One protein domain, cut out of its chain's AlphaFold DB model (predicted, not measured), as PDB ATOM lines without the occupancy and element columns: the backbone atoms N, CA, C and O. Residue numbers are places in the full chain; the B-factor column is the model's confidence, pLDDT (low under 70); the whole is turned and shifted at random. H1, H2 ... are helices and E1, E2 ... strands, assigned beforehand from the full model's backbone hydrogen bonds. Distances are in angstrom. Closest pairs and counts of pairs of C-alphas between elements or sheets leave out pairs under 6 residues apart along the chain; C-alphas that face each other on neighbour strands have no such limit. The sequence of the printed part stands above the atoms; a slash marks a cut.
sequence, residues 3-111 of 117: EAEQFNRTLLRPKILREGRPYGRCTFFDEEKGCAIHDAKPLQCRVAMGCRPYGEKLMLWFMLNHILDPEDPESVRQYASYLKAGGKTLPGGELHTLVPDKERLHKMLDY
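Overview. This is residues 3 to 111 of the 117 residues of an uncharacterized protein of Candidatus Woesearchaeota archaeon (UniProt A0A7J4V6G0). The domain is a loose rod: the long loop of residues 14 to 41 makes one end, and H3, H4 and H5 gather at the other. Between them lies H2, which meets H1 at a corner near its first residues and has the small strand hairpin of E1 and E2 near its last ones. The printed part has 109 residues with two named strands and five named helices, in the order E1, E2, H1, H2, H3, H4, H5; the sheet, in the order E1 - E2, is antiparallel. The class is mostly helix, though under half of the residues are in named elements. The whole is loose, with a radius of gyration of the C-alphas of 16.6 A and spans of 55 by 26 by 26 A.

Arrangement. E1, residues 3 to 6, and E2, residues 9 to 13, form an antiparallel hairpin with an angle of 131 degrees between their directions; N 4 and O 11 are 2.8 A apart and N 6 and O 9 are 2.9 A apart, both within hydrogen-bond range. In the long link that follows, residues 16 to 17 pair with residues 25 to 26, and residues 29 to 30 with residues 34 to 35, both antiparallel. H1, residues 42 to 48, touches H2, residues 55 to 67, at a steep tilt of 47 degrees, opposite ways; their closest C-alphas, those of Ala 48 and Gly 55, are 4.2 A apart. The closest C-alphas of E2 and H2 are those of Arg 9 and Ile 67, 6.8 A apart. H2 and H3, residues 73 to 84, are apart. H3 is close to but not clearly touching H4, residues 95 to 98; the closest C-alphas, those of Ala 80 and Leu 95, are 6.9 A apart. H5, residues 102 to 109, touches H3 at residues 73 to 77 alone, about perpendicular at 87 degrees, with the C-alphas of Pro 73 and Met 108 closest at 4.9 A. H4 and H5 only just touch, and only at the corner, with 3 pairs of C-alphas within 8 A; the closest are those of His 96 and Lys 102, 7.1 A. In H1, H2, H3 and H5 every O i to N i+4 pair is within hydrogen-bond range; H4 is too short for such a pair.

Along the chain. E1 begins at C-alpha 3, (309.484, 416.548, 300.171), and E2, 12.0 A long, ends at C-alpha 13. H2 measures 16.5 A from C-alpha 55, (312.931, 424.661, 279.427), to C-alpha 67, and H3 measures 16.3 A. H5, 10.5 A long, ends at C-alpha 109, (296.872, 399.922, 284.009).

Size, cuts and confidence. The two C-alphas farthest apart, those of Glu 32 and Glu 103, are 55.4 A apart. The printed part has no cut, and its one long link is that from E2 to H1. The mean pLDDT of the printed part is 80.7, and residues 22 to 51 are under 70.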
ATOM      1  N   GLU A   3     309.941 417.733 300.887       84.12
ATOM      2  CA  GLU A   3     309.484 416.548 300.171       84.12
ATOM      3  C   GLU A   3     308.288 416.892 299.284       84.12
ATOM      4  O   GLU A   3     307.451 417.735 299.611       84.12
ATOM      5  N   ALA A   4     308.238 416.256 298.125       84.56
ATOM      6  CA  ALA A   4     307.114 416.291 297.214       84.56
ATOM      7  C   ALA A   4     307.006 414.936 296.531       84.56
ATOM      8  O   ALA A   4     308.010 414.375 296.097       84.56
ATOM      9  N   GLU A   5     305.789 414.428 296.415       89.38
ATOM     10  CA  GLU A   5     305.529 413.201 295.680       89.38
ATOM     11  C   GLU A   5     305.208 413.519 294.219       89.38
ATOM     12  O   GLU A   5     304.472 414.464 293.920       89.38
ATOM     13  N   GLN A   6     305.779 412.742 293.303       89.31
ATOM     14  CA  GLN A   6     305.441 412.794 291.888       89.31
ATOM     15  C   GLN A   6     305.611 411.406 291.267       89.31
ATOM     16  O   GLN A   6     306.679 410.815 291.390       89.31
ATOM     17  N   PHE A   7     304.574 410.904 290.587       93.50
ATOM     18  CA  PHE A   7     304.564 409.576 289.952       93.50
ATOM     19  C   PHE A   7     305.007 408.461 290.912       93.50
ATOM     20  O   PHE A   7     305.920 407.700 290.604       93.50
ATOM     21  N   ASN A   8     304.380 408.405 292.092       93.38
ATOM     22  CA  ASN A   8     304.663 407.455 293.174       93.38
ATOM     23  C   ASN A   8     306.108 407.481 293.707       93.38
ATOM     24  O   ASN A   8     306.601 406.512 294.282       93.38
ATOM     25  N   ARG A   9     306.815 408.599 293.514       87.12
ATOM     26  CA  ARG A   9     308.183 408.785 293.991       87.12
ATOM     27  C   ARG A   9     308.284 410.014 294.878       87.12
ATOM     28  O   ARG A   9     307.919 411.116 294.470       87.12
ATOM     29  N   THR A  10     308.849 409.843 296.071       87.75
ATOM     30  CA  THR A  10     309.224 410.965 296.936       87.75
ATOM     31  C   THR A  10     310.487 411.623 296.395       87.75
ATOM     32  O   THR A  10     311.544 411.006 296.255       87.75
ATOM     33  N   LEU A  11     310.370 412.904 296.077       82.19
ATOM     34  CA  LEU A  11     311.438 413.761 295.595       82.19
ATOM     35  C   LEU A  11     311.647 414.893 296.591       82.19
ATOM     36  O   LEU A  11     310.736 415.310 297.300       82.19
ATOM     37  N   LEU A  12     312.832 415.487 296.576       77.19
ATOM     38  CA  LEU A  12     313.028 416.775 297.223       77.19
ATOM     39  C   LEU A  12     312.777 417.864 296.188       77.19
ATOM     40  O   LEU A  12     313.445 417.890 295.155       77.19
ATOM     41  N   ARG A  13     311.974 418.883 296.499       73.56
ATOM     42  CA  ARG A  13     311.846 420.129 295.706       73.56
ATOM     43  C   ARG A  13     312.283 421.367 296.508       73.56
ATOM     44  O   ARG A  13     312.407 421.286 297.732       73.56
ATOM     45  N   PRO A  14     312.720 422.463 295.856       72.38
ATOM     46  CA  PRO A  14     313.113 423.668 296.578       72.38
ATOM     47  C   PRO A  14     311.925 424.173 297.387       72.38
ATOM     48  O   PRO A  14     310.816 424.245 296.864       72.38
ATOM     49  N   LYS A  15     312.163 424.529 298.649       75.38
ATOM     50  CA  LYS A  15     311.119 425.162 299.445       75.38
ATOM     51  C   LYS A  15     310.997 426.606 298.960       75.38
ATOM     52  O   LYS A  15     312.004 427.311 298.843       75.38
ATOM     53  N   ILE A  16     309.781 427.012 298.610       75.38
ATOM     54  CA  ILE A  16     309.478 428.371 298.155       75.38
ATOM     55  C   ILE A  16     308.913 429.132 299.353       75.38
ATOM     56  O   ILE A  16     307.827 428.816 299.835       75.38
ATOM     57  N   LEU A  17     309.649 430.127 299.845       78.06
ATOM     58  CA  LEU A  17     309.237 430.961 300.973       78.06
ATOM     59  C   LEU A  17     308.267 432.037 300.478       78.06
ATOM     60  O   LEU A  17     308.673 433.059 299.924       78.06
ATOM     61  N   ARG A  18     306.967 431.764 300.618       74.31
ATOM     62  CA  ARG A  18     305.878 432.653 300.199       74.31
ATOM     63  C   ARG A  18     305.453 433.536 301.373       74.31
ATOM     64  O   ARG A  18     304.605 433.155 302.169       74.31
ATOM     65  N   GLU A  19     306.039 434.722 301.476       83.25
ATOM     66  CA  GLU A  19     305.687 435.756 302.466       83.25
ATOM     67  C   GLU A  19     304.383 436.478 302.057       83.25
ATOM     68  O   GLU A  19     304.382 437.659 301.720       83.25
ATOM     69  N   GLY A  20     303.271 435.738 301.964       82.94
ATOM     70  CA  GLY A  20     301.967 436.282 301.547       82.94
ATOM     71  C   GLY A  20     301.855 436.640 300.057       82.94
ATOM     72  O   GLY A  20     300.903 437.300 299.649       82.94
ATOM     73  N   ARG A  21     302.814 436.212 299.227       74.94
ATOM     74  CA  ARG A  21     302.852 436.466 297.778       74.94
ATOM     75  C   ARG A  21     302.609 435.181 296.969       74.94
ATOM     76  O   ARG A  21     302.997 434.101 297.423       74.94
ATOM     77  N   PRO A  22     302.040 435.275 295.747       66.62
ATOM     78  CA  PRO A  22     301.847 434.114 294.865       66.62
ATOM     79  C   PRO A  22     303.176 433.454 294.456       66.62
ATOM     80  O   PRO A  22     303.229 432.255 294.178       66.62
ATOM     81  N   TYR A  23     304.263 434.225 294.495       66.19
ATOM     82  CA  TYR A  23     305.631 433.787 294.243       66.19
ATOM     83  C   TYR A  23     306.490 434.074 295.475       66.19
ATOM     84  O   TYR A  23     306.236 435.036 296.197       66.19
ATOM     85  N   GLY A  24     307.499 433.245 295.726       65.31
ATOM     86  CA  GLY A  24     308.330 433.346 296.923       65.31
ATOM     87  C   GLY A  24     309.810 433.159 296.630       65.31
ATOM     88  O   GLY A  24     310.183 432.684 295.556       65.31
ATOM     89  N   ARG A  25     310.653 433.521 297.601       64.00
ATOM     90  CA  ARG A  25     312.104 433.336 297.492       64.00
ATOM     91  C   ARG A  25     312.431 431.845 297.539       64.00
ATOM     92  O   ARG A  25     311.890 431.095 298.352       64.00
ATOM     93  N   CYS A  26     313.296 431.398 296.635       63.66
ATOM     94  CA  CYS A  26     313.804 430.033 296.663       63.66
ATOM     95  C   CYS A  26     314.767 429.894 297.847       63.66
ATOM     96  O   CYS A  26     315.661 430.719 297.977       63.66
ATOM     97  N   THR A  27     314.648 428.838 298.664       64.12
ATOM     98  CA  THR A  27     315.592 428.577 299.784       64.12
ATOM     99  C   THR A  27     317.073 428.472 299.393       64.12
ATOM    100  O   THR A  27     317.924 428.435 300.270       64.12
ATOM    101  N   PHE A  28     317.377 428.402 298.098       62.53
ATOM    102  CA  PHE A  28     318.737 428.373 297.560       62.53
ATOM    103  C   PHE A  28     319.248 429.731 297.092       62.53
ATOM    104  O   PHE A  28     320.387 429.829 296.659       62.53
ATOM    105  N   PHE A  29     318.410 430.763 297.104       57.50
ATOM    106  CA  PHE A  29     318.819 432.098 296.706       57.50
ATOM    107  C   PHE A  29     319.471 432.805 297.898       57.50
ATOM    108  O   PHE A  29     318.800 433.101 298.884       57.50
ATOM    109  N   ASP A  30     320.774 433.032 297.789       63.84
ATOM    110  CA  ASP A  30     321.596 433.848 298.677       63.84
ATOM    111  C   ASP A  30     321.726 435.255 298.060       63.84
ATOM    112  O   ASP A  30     321.947 435.385 296.856       63.84
ATOM    113  N   GLU A  31     321.531 436.319 298.843       57.97
ATOM    114  CA  GLU A  31     321.526 437.695 298.313       57.97
ATOM    115  C   GLU A  31     322.932 438.201 297.936       57.97
ATOM    116  O   GLU A  31     323.049 439.056 297.060       57.97
ATOM    117  N   GLU A  32     323.998 437.640 298.520       67.81
ATOM    118  CA  GLU A  32     325.392 437.998 298.217       67.81
ATOM    119  C   GLU A  32     325.989 437.125 297.103       67.81
ATOM    120  O   GLU A  32     326.766 437.595 296.272       67.81
ATOM    121  N   LYS A  33     325.633 435.836 297.074       60.72
ATOM    122  CA  LYS A  33     326.210 434.811 296.186       60.72
ATOM    123  C   LYS A  33     325.267 434.379 295.060       60.72
ATOM    124  O   LYS A  33     325.666 433.613 294.182       60.72
ATOM    125  N   GLY A  34     324.023 434.855 295.060       61.12
ATOM    126  CA  GLY A  34     322.967 434.408 294.154       61.12
ATOM    127  C   GLY A  34     322.463 433.001 294.494       61.12
ATOM    128  O   GLY A  34     322.524 432.539 295.626       61.12
ATOM    129  N   CYS A  35     321.940 432.269 293.508       55.41
ATOM    130  CA  CYS A  35     321.509 430.881 293.721       55.41
ATOM    131  C   CYS A  35     322.697 429.964 294.102       55.41
ATOM    132  O   CYS A  35     323.448 429.543 293.222       55.41
ATOM    133  N   ALA A  36     322.828 429.597 295.380       55.91
ATOM    134  CA  ALA A  36     323.801 428.638 295.901       55.91
ATOM    135  C   ALA A  36     323.203 427.219 295.963       55.91
ATOM    136  O   ALA A  36     322.072 426.998 296.393       55.91
ATOM    137  N   ILE A  37     323.950 426.237 295.464       53.12
ATOM    138  CA  ILE A  37     323.422 424.956 294.978       53.12
ATOM    139  C   ILE A  37     323.692 423.831 295.983       53.12
ATOM    140  O   ILE A  37     324.808 423.677 296.454       53.12
ATOM    141  N   HIS A  38     322.683 422.997 296.240       52.12
ATOM    142  CA  HIS A  38     322.852 421.668 296.840       52.12
ATOM    143  C   HIS A  38     323.178 420.643 295.742       52.12
ATOM    144  O   HIS A  38     322.458 420.614 294.745       52.12
ATOM    145  N   ASP A  39     324.172 419.769 295.934       51.53
ATOM    146  CA  ASP A  39     324.789 418.914 294.892       51.53
ATOM    147  C   ASP A  39     323.811 418.142 293.986       51.53
ATOM    148  O   ASP A  39     324.002 418.066 292.776       51.53
ATOM    149  N   ALA A  40     322.714 417.621 294.536       50.78
ATOM    150  CA  ALA A  40     321.713 416.851 293.788       50.78
ATOM    151  C   ALA A  40     320.766 417.682 292.888       50.78
ATOM    152  O   ALA A  40     320.062 417.126 292.048       50.78
ATOM    153  N   LYS A  41     320.690 419.006 293.067       53.66
ATOM    154  CA  LYS A  41     319.647 419.864 292.473       53.66
ATOM    155  C   LYS A  41     320.006 420.912 291.407       53.66
ATOM    156  O   LYS A  41     319.068 421.552 290.914       53.66
ATOM    157  N   PRO A  42     321.273 421.133 291.005       54.22
ATOM    158  CA  PRO A  42     321.590 422.152 290.013       54.22
ATOM    159  C   PRO A  42     320.937 421.883 288.663       54.22
ATOM    160  O   PRO A  42     320.583 422.840 287.983       54.22
ATOM    161  N   LEU A  43     320.769 420.618 288.264       52.97
ATOM    162  CA  LEU A  43     320.368 420.292 286.897       52.97
ATOM    163  C   LEU A  43     318.931 420.744 286.604       52.97
ATOM    164  O   LEU A  43     318.717 421.559 285.717       52.97
ATOM    165  N   GLN A  44     317.952 420.301 287.394       60.69
ATOM    166  CA  GLN A  44     316.544 420.617 287.141       60.69
ATOM    167  C   GLN A  44     316.278 422.134 287.204       60.69
ATOM    168  O   GLN A  44     315.681 422.694 286.291       60.69
ATOM    169  N   CYS A  45     316.783 422.835 288.228       59.28
ATOM    170  CA  CYS A  45     316.552 424.276 288.376       59.28
ATOM    171  C   CYS A  45     317.315 425.127 287.346       59.28
ATOM    172  O   CYS A  45     316.734 426.061 286.799       59.28
ATOM    173  N   ARG A  46     318.584 424.818 287.040       53.84
ATOM    174  CA  ARG A  46     319.372 425.580 286.052       53.84
ATOM    175  C   ARG A  46     318.828 425.403 284.637       53.84
ATOM    176  O   ARG A  46     318.872 426.336 283.840       53.84
ATOM    177  N   VAL A  47     318.326 424.210 284.334       56.53
ATOM    178  CA  VAL A  47     317.938 423.821 282.980       56.53
ATOM    179  C   VAL A  47     316.475 424.179 282.672       56.53
ATOM    180  O   VAL A  47     316.172 424.609 281.561       56.53
ATOM    181  N   ALA A  48     315.574 424.077 283.652       59.19
ATOM    182  CA  ALA A  48     314.149 424.330 283.448       59.19
ATOM    183  C   ALA A  48     313.678 425.744 283.793       59.19
ATOM    184  O   ALA A  48     312.826 426.296 283.100       59.19
ATOM    185  N   MET A  49     314.211 426.331 284.869       61.38
ATOM    186  CA  MET A  49     313.671 427.572 285.446       61.38
ATOM    187  C   MET A  49     314.292 428.839 284.845       61.38
ATOM    188  O   MET A  49     313.875 429.940 285.179       61.38
ATOM    189  N   GLY A  50     315.266 428.708 283.938       59.16
ATOM    190  CA  GLY A  50     315.936 429.839 283.283       59.16
ATOM    191  C   GLY A  50     315.129 430.531 282.177       59.16
ATOM    192  O   GLY A  50     315.731 431.219 281.354       59.16
ATOM    193  N   CYS A  51     313.810 430.309 282.096       56.44
ATOM    194  CA  CYS A  51     312.909 430.886 281.083       56.44
ATOM    195  C   CYS A  51     313.398 430.716 279.630       56.44
ATOM    196  O   CYS A  51     313.173 431.572 278.774       56.44
ATOM    197  N   ARG A  52     314.103 429.619 279.333       70.06
ATOM    198  CA  ARG A  52     314.567 429.323 277.972       70.06
ATOM    199  C   ARG A  52     313.438 428.677 277.158       70.06
ATOM    200  O   ARG A  52     312.672 427.901 277.731       70.06
ATOM    201  N   PRO A  53     313.374 428.884 275.827       79.25
ATOM    202  CA  PRO A  53     312.344 428.275 274.973       79.25
ATOM    203  C   PRO A  53     312.274 426.740 275.055       79.25
ATOM    204  O   PRO A  53     311.244 426.140 274.772       79.25
ATOM    205  N   TYR A  54     313.373 426.093 275.448       82.12
ATOM    206  CA  TYR A  54     313.489 424.643 275.596       82.12
ATOM    207  C   TYR A  54     313.304 424.139 277.039       82.12
ATOM    208  O   TYR A  54     313.428 422.939 277.278       82.12
ATOM    209  N   GLY A  55     313.026 425.023 278.007       80.88
ATOM    210  CA  GLY A  55     312.931 424.661 279.427       80.88
ATOM    211  C   GLY A  55     311.859 423.605 279.698       80.88
ATOM    212  O   GLY A  55     312.104 422.650 280.430       80.88
ATOM    213  N   GLU A  56     310.710 423.713 279.022       84.00
ATOM    214  CA  GLU A  56     309.638 422.712 279.090       84.00
ATOM    215  C   GLU A  56     310.120 421.331 278.626       84.00
ATOM    216  O   GLU A  56     309.935 420.344 279.331       84.00
ATOM    217  N   LYS A  57     310.813 421.253 277.483       87.56
ATOM    218  CA  LYS A  57     311.338 419.981 276.962       87.56
ATOM    219  C   LYS A  57     312.332 419.342 277.922       87.56
ATOM    220  O   LYS A  57     312.328 418.129 278.086       87.56
ATOM    221  N   LEU A  58     313.162 420.144 278.579       84.44
ATOM    222  CA  LEU A  58     314.138 419.627 279.530       84.44
ATOM    223  C   LEU A  58     313.489 419.172 280.838       84.44
ATOM    224  O   LEU A  58     313.939 418.187 281.417       84.44
ATOM    225  N   MET A  59     312.391 419.806 281.262       84.19
ATOM    226  CA  MET A  59     311.565 419.277 282.351       84.19
ATOM    227  C   MET A  59     310.936 417.941 281.996       84.19
ATOM    228  O   MET A  59     310.971 417.028 282.814       84.19
ATOM    229  N   LEU A  60     310.398 417.814 280.782       89.75
ATOM    230  CA  LEU A  60     309.840 416.552 280.305       89.75
ATOM    231  C   LEU A  60     310.919 415.466 280.232       89.75
ATOM    232  O   LEU A  60     310.691 414.356 280.699       89.75
ATOM    233  N   TRP A  61     312.116 415.795 279.738       88.69
ATOM    234  CA  TRP A  61     313.252 414.873 279.738       88.69
ATOM    235  C   TRP A  61     313.616 414.437 281.162       88.69
ATOM    236  O   TRP A  61     313.731 413.243 281.424       88.69
ATOM    237  N   PHE A  62     313.733 415.380 282.099       86.25
ATOM    238  CA  PHE A  62     314.084 415.069 283.484       86.25
ATOM    239  C   PHE A  62     313.019 414.198 284.159       86.25
ATOM    240  O   PHE A  62     313.341 413.236 284.848       86.25
ATOM    241  N   MET A  63     311.745 414.505 283.915       89.62
ATOM    242  CA  MET A  63     310.614 413.717 284.386       89.62
ATOM    243  C   MET A  63     310.686 412.270 283.886       89.62
ATOM    244  O   MET A  63     310.613 411.352 284.699       89.62
ATOM    245  N   LEU A  64     310.884 412.072 282.581       91.94
ATOM    246  CA  LEU A  64     310.944 410.748 281.957       91.94
ATOM    247  C   LEU A  64     312.164 409.923 282.400       91.94
ATOM    248  O   LEU A  64     312.061 408.710 282.494       91.94
ATOM    249  N   ASN A  65     313.306 410.566 282.665       88.38
ATOM    250  CA  ASN A  65     314.570 409.866 282.936       88.38
ATOM    251  C   ASN A  65     314.900 409.709 284.428       88.38
ATOM    252  O   ASN A  65     315.724 408.870 284.785       88.38
ATOM    253  N   HIS A  66     314.321 410.536 285.303       86.19
ATOM    254  CA  HIS A  66     314.715 410.580 286.717       86.19
ATOM    255  C   HIS A  66     313.558 410.508 287.706       86.19
ATOM    256  O   HIS A  66     313.801 410.224 288.879       86.19
ATOM    257  N   ILE A  67     312.327 410.790 287.276       89.31
ATOM    258  CA  ILE A  67     311.162 410.761 288.165       89.31
ATOM    259  C   ILE A  67     310.355 409.495 287.916       89.31
ATOM    260  O   ILE A  67     310.121 408.743 288.858       89.31
ATOM    261  N   LEU A  68     309.962 409.277 286.663       92.50
ATOM    262  CA  LEU A  68     309.144 408.146 286.264       92.50
ATOM    263  C   LEU A  68     309.911 406.830 286.431       92.50
ATOM    264  O   LEU A  68     311.067 406.732 286.021       92.50
ATOM    265  N   ASP A  69     309.251 405.828 287.004       94.12
ATOM    266  CA  ASP A  69     309.774 404.471 287.127       94.12
ATOM    267  C   ASP A  69     308.917 403.506 286.285       94.12
ATOM    268  O   ASP A  69     307.792 403.187 286.673       94.12
ATOM    269  N   PRO A  70     309.411 403.035 285.123       93.31
ATOM    270  CA  PRO A  70     308.681 402.089 284.275       93.31
ATOM    271  C   PRO A  70     308.434 400.720 284.921       93.31
ATOM    272  O   PRO A  70     307.562 399.975 284.463       93.31
ATOM    273  N   GLU A  71     309.198 400.365 285.958       92.75
ATOM    274  CA  GLU A  71     309.054 399.107 286.692       92.75
ATOM    275  C   GLU A  71     308.002 399.189 287.802       92.75
ATOM    276  O   GLU A  71     307.519 398.150 288.257       92.75
ATOM    277  N   ASP A  72     307.587 400.395 288.197       93.94
ATOM    278  CA  ASP A  72     306.561 400.599 289.214       93.94
ATOM    279  C   ASP A  72     305.168 400.828 288.590       93.94
ATOM    280  O   ASP A  72     304.922 401.872 287.974       93.94
ATOM    281  N   PRO A  73     304.206 399.898 288.773       93.62
ATOM    282  CA  PRO A  73     302.867 400.024 288.200       93.62
ATOM    283  C   PRO A  73     302.149 401.316 288.596       93.62
ATOM    284  O   PRO A  73     301.408 401.874 287.789       93.62
ATOM    285  N   GLU A  74     302.347 401.798 289.825       95.12
ATOM    286  CA  GLU A  74     301.687 403.016 290.295       95.12
ATOM    287  C   GLU A  74     302.294 404.270 289.653       95.12
ATOM    288  O   GLU A  74     301.548 405.123 289.170       95.12
ATOM    289  N   SER A  75     303.623 404.338 289.525       95.25
ATOM    290  CA  SER A  75     304.307 405.377 288.743       95.25
ATOM    291  C   SER A  75     303.771 405.455 287.305       95.25
ATOM    292  O   SER A  75     303.367 406.528 286.839       95.25
ATOM    293  N   VAL A  76     303.652 404.306 286.628       95.69
ATOM    294  CA  VAL A  76     303.105 404.201 285.264       95.69
ATOM    295  C   VAL A  76     301.638 404.644 285.198       95.69
ATOM    296  O   VAL A  76     301.262 405.388 284.289       95.69
ATOM    297  N   ARG A  77     300.795 404.251 286.163       95.50
ATOM    298  CA  ARG A  77     299.375 404.654 286.224       95.50
ATOM    299  C   ARG A  77     299.190 406.154 286.434       95.50
ATOM    300  O   ARG A  77     298.367 406.779 285.754       95.50
ATOM    301  N   GLN A  78     299.953 406.750 287.348       95.75
ATOM    302  CA  GLN A  78     299.908 408.194 287.579       95.75
ATOM    303  C   GLN A  78     300.357 408.955 286.325       95.75
ATOM    304  O   GLN A  78     299.746 409.960 285.952       95.75
ATOM    305  N   TYR A  79     301.361 408.438 285.611       96.69
ATOM    306  CA  TYR A  79     301.804 409.018 284.348       96.69
ATOM    307  C   TYR A  79     300.780 408.868 283.215       96.69
ATOM    308  O   TYR A  79     300.518 409.825 282.483       96.69
ATOM    309  N   ALA A  80     300.119 407.715 283.112       96.19
ATOM    310  CA  ALA A  80     299.012 407.515 282.179       96.19
ATOM    311  C   ALA A  80     297.867 408.509 282.431       96.19
ATOM    312  O   ALA A  80     297.322 409.093 281.491       96.19
ATOM    313  N   SER A  81     297.546 408.759 283.703       96.25
ATOM    314  CA  SER A  81     296.544 409.752 284.102       96.25
ATOM    315  C   SER A  81     296.965 411.176 283.723       96.25
ATOM    316  O   SER A  81     296.153 411.934 283.195       96.25
ATOM    317  N   TYR A  82     298.243 411.520 283.917       96.25
ATOM    318  CA  TYR A  82     298.815 412.797 283.485       96.25
ATOM    319  C   TYR A  82     298.671 413.013 281.970       96.25
ATOM    320  O   TYR A  82     298.188 414.064 281.547       96.25
ATOM    321  N   LEU A  83     299.016 412.015 281.149       96.12
ATOM    322  CA  LEU A  83     298.860 412.095 279.691       96.12
ATOM    323  C   LEU A  83     297.386 412.231 279.280       96.12
ATOM    324  O   LEU A  83     297.052 413.071 278.445       96.12
ATOM    325  N   LYS A  84     296.485 411.464 279.909       95.25
ATOM    326  CA  LYS A  84     295.037 411.533 279.649       95.25
ATOM    327  C   LYS A  84     294.444 412.910 279.966       95.25
ATOM    328  O   LYS A  84     293.526 413.346 279.279       95.25
ATOM    329  N   ALA A  85     294.976 413.599 280.972       95.94
ATOM    330  CA  ALA A  85     294.562 414.949 281.350       95.94
ATOM    331  C   ALA A  85     295.097 416.057 280.413       95.94
ATOM    332  O   ALA A  85     294.878 417.237 280.680       95.94
ATOM    333  N   GLY A  86     295.797 415.706 279.327       93.88
ATOM    334  CA  GLY A  86     296.407 416.665 278.402       93.88
ATOM    335  C   GLY A  86     297.845 417.047 278.763       93.88
ATOM    336  O   GLY A  86     298.360 418.051 278.266       93.88
ATOM    337  N   GLY A  87     298.501 416.266 279.627       92.94
ATOM    338  CA  GLY A  87     299.928 416.388 279.899       92.94
ATOM    339  C   GLY A  87     300.771 416.236 278.630       92.94
ATOM    340  O   GLY A  87     300.427 415.490 277.714       92.94
ATOM    341  N   LYS A  88     301.895 416.953 278.568       93.94
ATOM    342  CA  LYS A  88     302.820 416.899 277.430       93.94
ATOM    343  C   LYS A  88     303.872 415.820 277.652       93.94
ATOM    344  O   LYS A  88     304.229 415.505 278.780       93.94
ATOM    345  N   THR A  89     304.431 415.299 276.570       95.19
ATOM    346  CA  THR A  89     305.579 414.390 276.626       95.19
ATOM    347  C   THR A  89     306.555 414.675 275.489       95.19
ATOM    348  O   THR A  89     306.289 415.515 274.625       95.19
ATOM    349  N   LEU A  90     307.717 414.032 275.529       94.25
ATOM    350  CA  LEU A  90     308.671 414.013 274.423       94.25
ATOM    351  C   LEU A  90     308.416 412.782 273.543       94.25
ATOM    352  O   LEU A  90     307.865 411.802 274.042       94.25
ATOM    353  N   PRO A  91     308.853 412.793 272.271       93.44
ATOM    354  CA  PRO A  91     308.873 411.581 271.457       93.44
ATOM    355  C   PRO A  91     309.624 410.458 272.177       93.44
ATOM    356  O   PRO A  91     310.732 410.676 272.671       93.44
ATOM    357  N   GLY A  92     309.012 409.278 272.250       90.19
ATOM    358  CA  GLY A  92     309.529 408.137 273.007       90.19
ATOM    359  C   GLY A  92     309.151 408.134 274.492       90.19
ATOM    360  O   GLY A  92     309.492 407.201 275.211       90.19
ATOM    361  N   GLY A  93     308.444 409.161 274.964       92.31
ATOM    362  CA  GLY A  93     307.862 409.225 276.303       92.31
ATOM    363  C   GLY A  93     306.415 408.735 276.357       92.31
ATOM    364  O   GLY A  93     305.717 409.007 277.328       92.31
ATOM    365  N   GLU A  94     305.914 408.079 275.311       94.88
ATOM    366  CA  GLU A  94     304.599 407.444 275.321       94.88
ATOM    367  C   GLU A  94     304.617 406.172 276.183       94.88
ATOM    368  O   GLU A  94     305.635 405.492 276.290       94.88
ATOM    369  N   LEU A  95     303.468 405.793 276.754       94.00
ATOM    370  CA  LEU A  95     303.368 404.624 277.644       94.00
ATOM    371  C   LEU A  95     303.891 403.326 277.015       94.00
ATOM    372  O   LEU A  95     304.553 402.548 277.689       94.00
ATOM    373  N   HIS A  96     303.615 403.105 275.729       94.06
ATOM    374  CA  HIS A  96     304.058 401.910 275.005       94.06
ATOM    375  C   HIS A  96     305.551 401.933 274.662       94.06
ATOM    376  O   HIS A  96     306.118 400.889 274.364       94.06
ATOM    377  N   THR A  97     306.185 403.105 274.676       93.69
ATOM    378  CA  THR A  97     307.635 403.225 274.507       93.69
ATOM    379  C   THR A  97     308.342 403.034 275.847       93.69
ATOM    380  O   THR A  97     309.383 402.387 275.909       93.69
ATOM    381  N   LEU A  98     307.741 403.541 276.929       91.25
ATOM    382  CA  LEU A  98     308.224 403.387 278.303       91.25
ATOM    383  C   LEU A  98     308.094 401.952 278.823       91.25
ATOM    384  O   LEU A  98     309.005 401.455 279.478       91.25
ATOM    385  N   VAL A  99     306.980 401.283 278.518       93.44
ATOM    386  CA  VAL A  99     306.735 399.872 278.833       93.44
ATOM    387  C   VAL A  99     306.414 399.142 277.521       93.44
ATOM    388  O   VAL A  99     305.249 399.084 277.120       93.44
ATOM    389  N   PRO A 100     307.433 398.598 276.825       92.88
ATOM    390  CA  PRO A 100     307.258 397.971 275.508       92.88
ATOM    391  C   PRO A 100     306.395 396.705 275.516       92.88
ATOM    392  O   PRO A 100     305.743 396.381 274.522       92.88
ATOM    393  N   ASP A 101     306.390 395.976 276.635       95.06
ATOM    394  CA  ASP A 101     305.550 394.795 276.814       95.06
ATOM    395  C   ASP A 101     304.087 395.215 277.018       95.06
ATOM    396  O   ASP A 101     303.699 395.748 278.061       95.06
ATOM    397  N   LYS A 102     303.264 394.940 276.000       92.50
ATOM    398  CA  LYS A 102     301.840 395.287 275.974       92.50
ATOM    399  C   LYS A 102     301.035 394.580 277.058       92.50
ATOM    400  O   LYS A 102     300.132 395.197 277.617       92.50
ATOM    401  N   GLU A 103     301.326 393.312 277.344       92.25
ATOM    402  CA  GLU A 103     300.591 392.575 278.373       92.25
ATOM    403  C   GLU A 103     300.926 393.120 279.752       92.25
ATOM    404  O   GLU A 103     300.035 393.324 280.577       92.25
ATOM    405  N   ARG A 104     302.210 393.393 279.995       91.75
ATOM    406  CA  ARG A 104     302.658 394.014 281.239       91.75
ATOM    407  C   ARG A 104     302.042 395.400 281.418       91.75
ATOM    408  O   ARG A 104     301.500 395.676 282.485       91.75
ATOM    409  N   LEU A 105     302.072 396.243 280.386       93.00
ATOM    410  CA  LEU A 105     301.464 397.572 280.429       93.00
ATOM    411  C   LEU A 105     299.960 397.486 280.720       93.00
ATOM    412  O   LEU A 105     299.463 398.194 281.591       93.00
ATOM    413  N   HIS A 106     299.240 396.589 280.044       92.12
ATOM    414  CA  HIS A 106     297.815 396.374 280.291       92.12
ATOM    415  C   HIS A 106     297.551 395.945 281.741       92.12
ATOM    416  O   HIS A 106     296.731 396.557 282.419       92.12
ATOM    417  N   LYS A 107     298.322 394.983 282.264       90.25
ATOM    418  CA  LYS A 107     298.221 394.521 283.657       90.25
ATOM    419  C   LYS A 107     298.464 395.639 284.679       90.25
ATOM    420  O   LYS A 107     297.754 395.698 285.688       90.25
ATOM    421  N   MET A 108     299.438 396.516 284.411       91.75
ATOM    422  CA  MET A 108     299.750 397.680 285.247       91.75
ATOM    423  C   MET A 108     298.586 398.676 285.296       91.75
ATOM    424  O   MET A 108     298.227 399.140 286.383       91.75
ATOM    425  N   LEU A 109     297.983 398.973 284.139       90.12
ATOM    426  CA  LEU A 109     296.872 399.922 284.009       90.12
ATOM    427  C   LEU A 109     295.551 399.380 284.575       90.12
ATOM    428  O   LEU A 109     294.792 400.146 285.164       90.12
ATOM    429  N   ASP A 110     295.315 398.072 284.479       88.00
ATOM    430  CA  ASP A 110     294.083 397.409 284.933       88.00
ATOM    431  C   ASP A 110     294.087 397.043 286.428       88.00
ATOM    432  O   ASP A 110     293.225 396.305 286.899       88.00
ATOM    433  N   TYR A 111     295.064 397.538 287.198       80.81
ATOM    434  CA  TYR A 111     295.210 397.248 288.632       80.81
ATOM    435  C   TYR A 111     295.310 395.749 288.958       80.81
ATOM    436  O   TYR A 111     295.042 395.338 290.079       80.81
TER     437      TYR A 111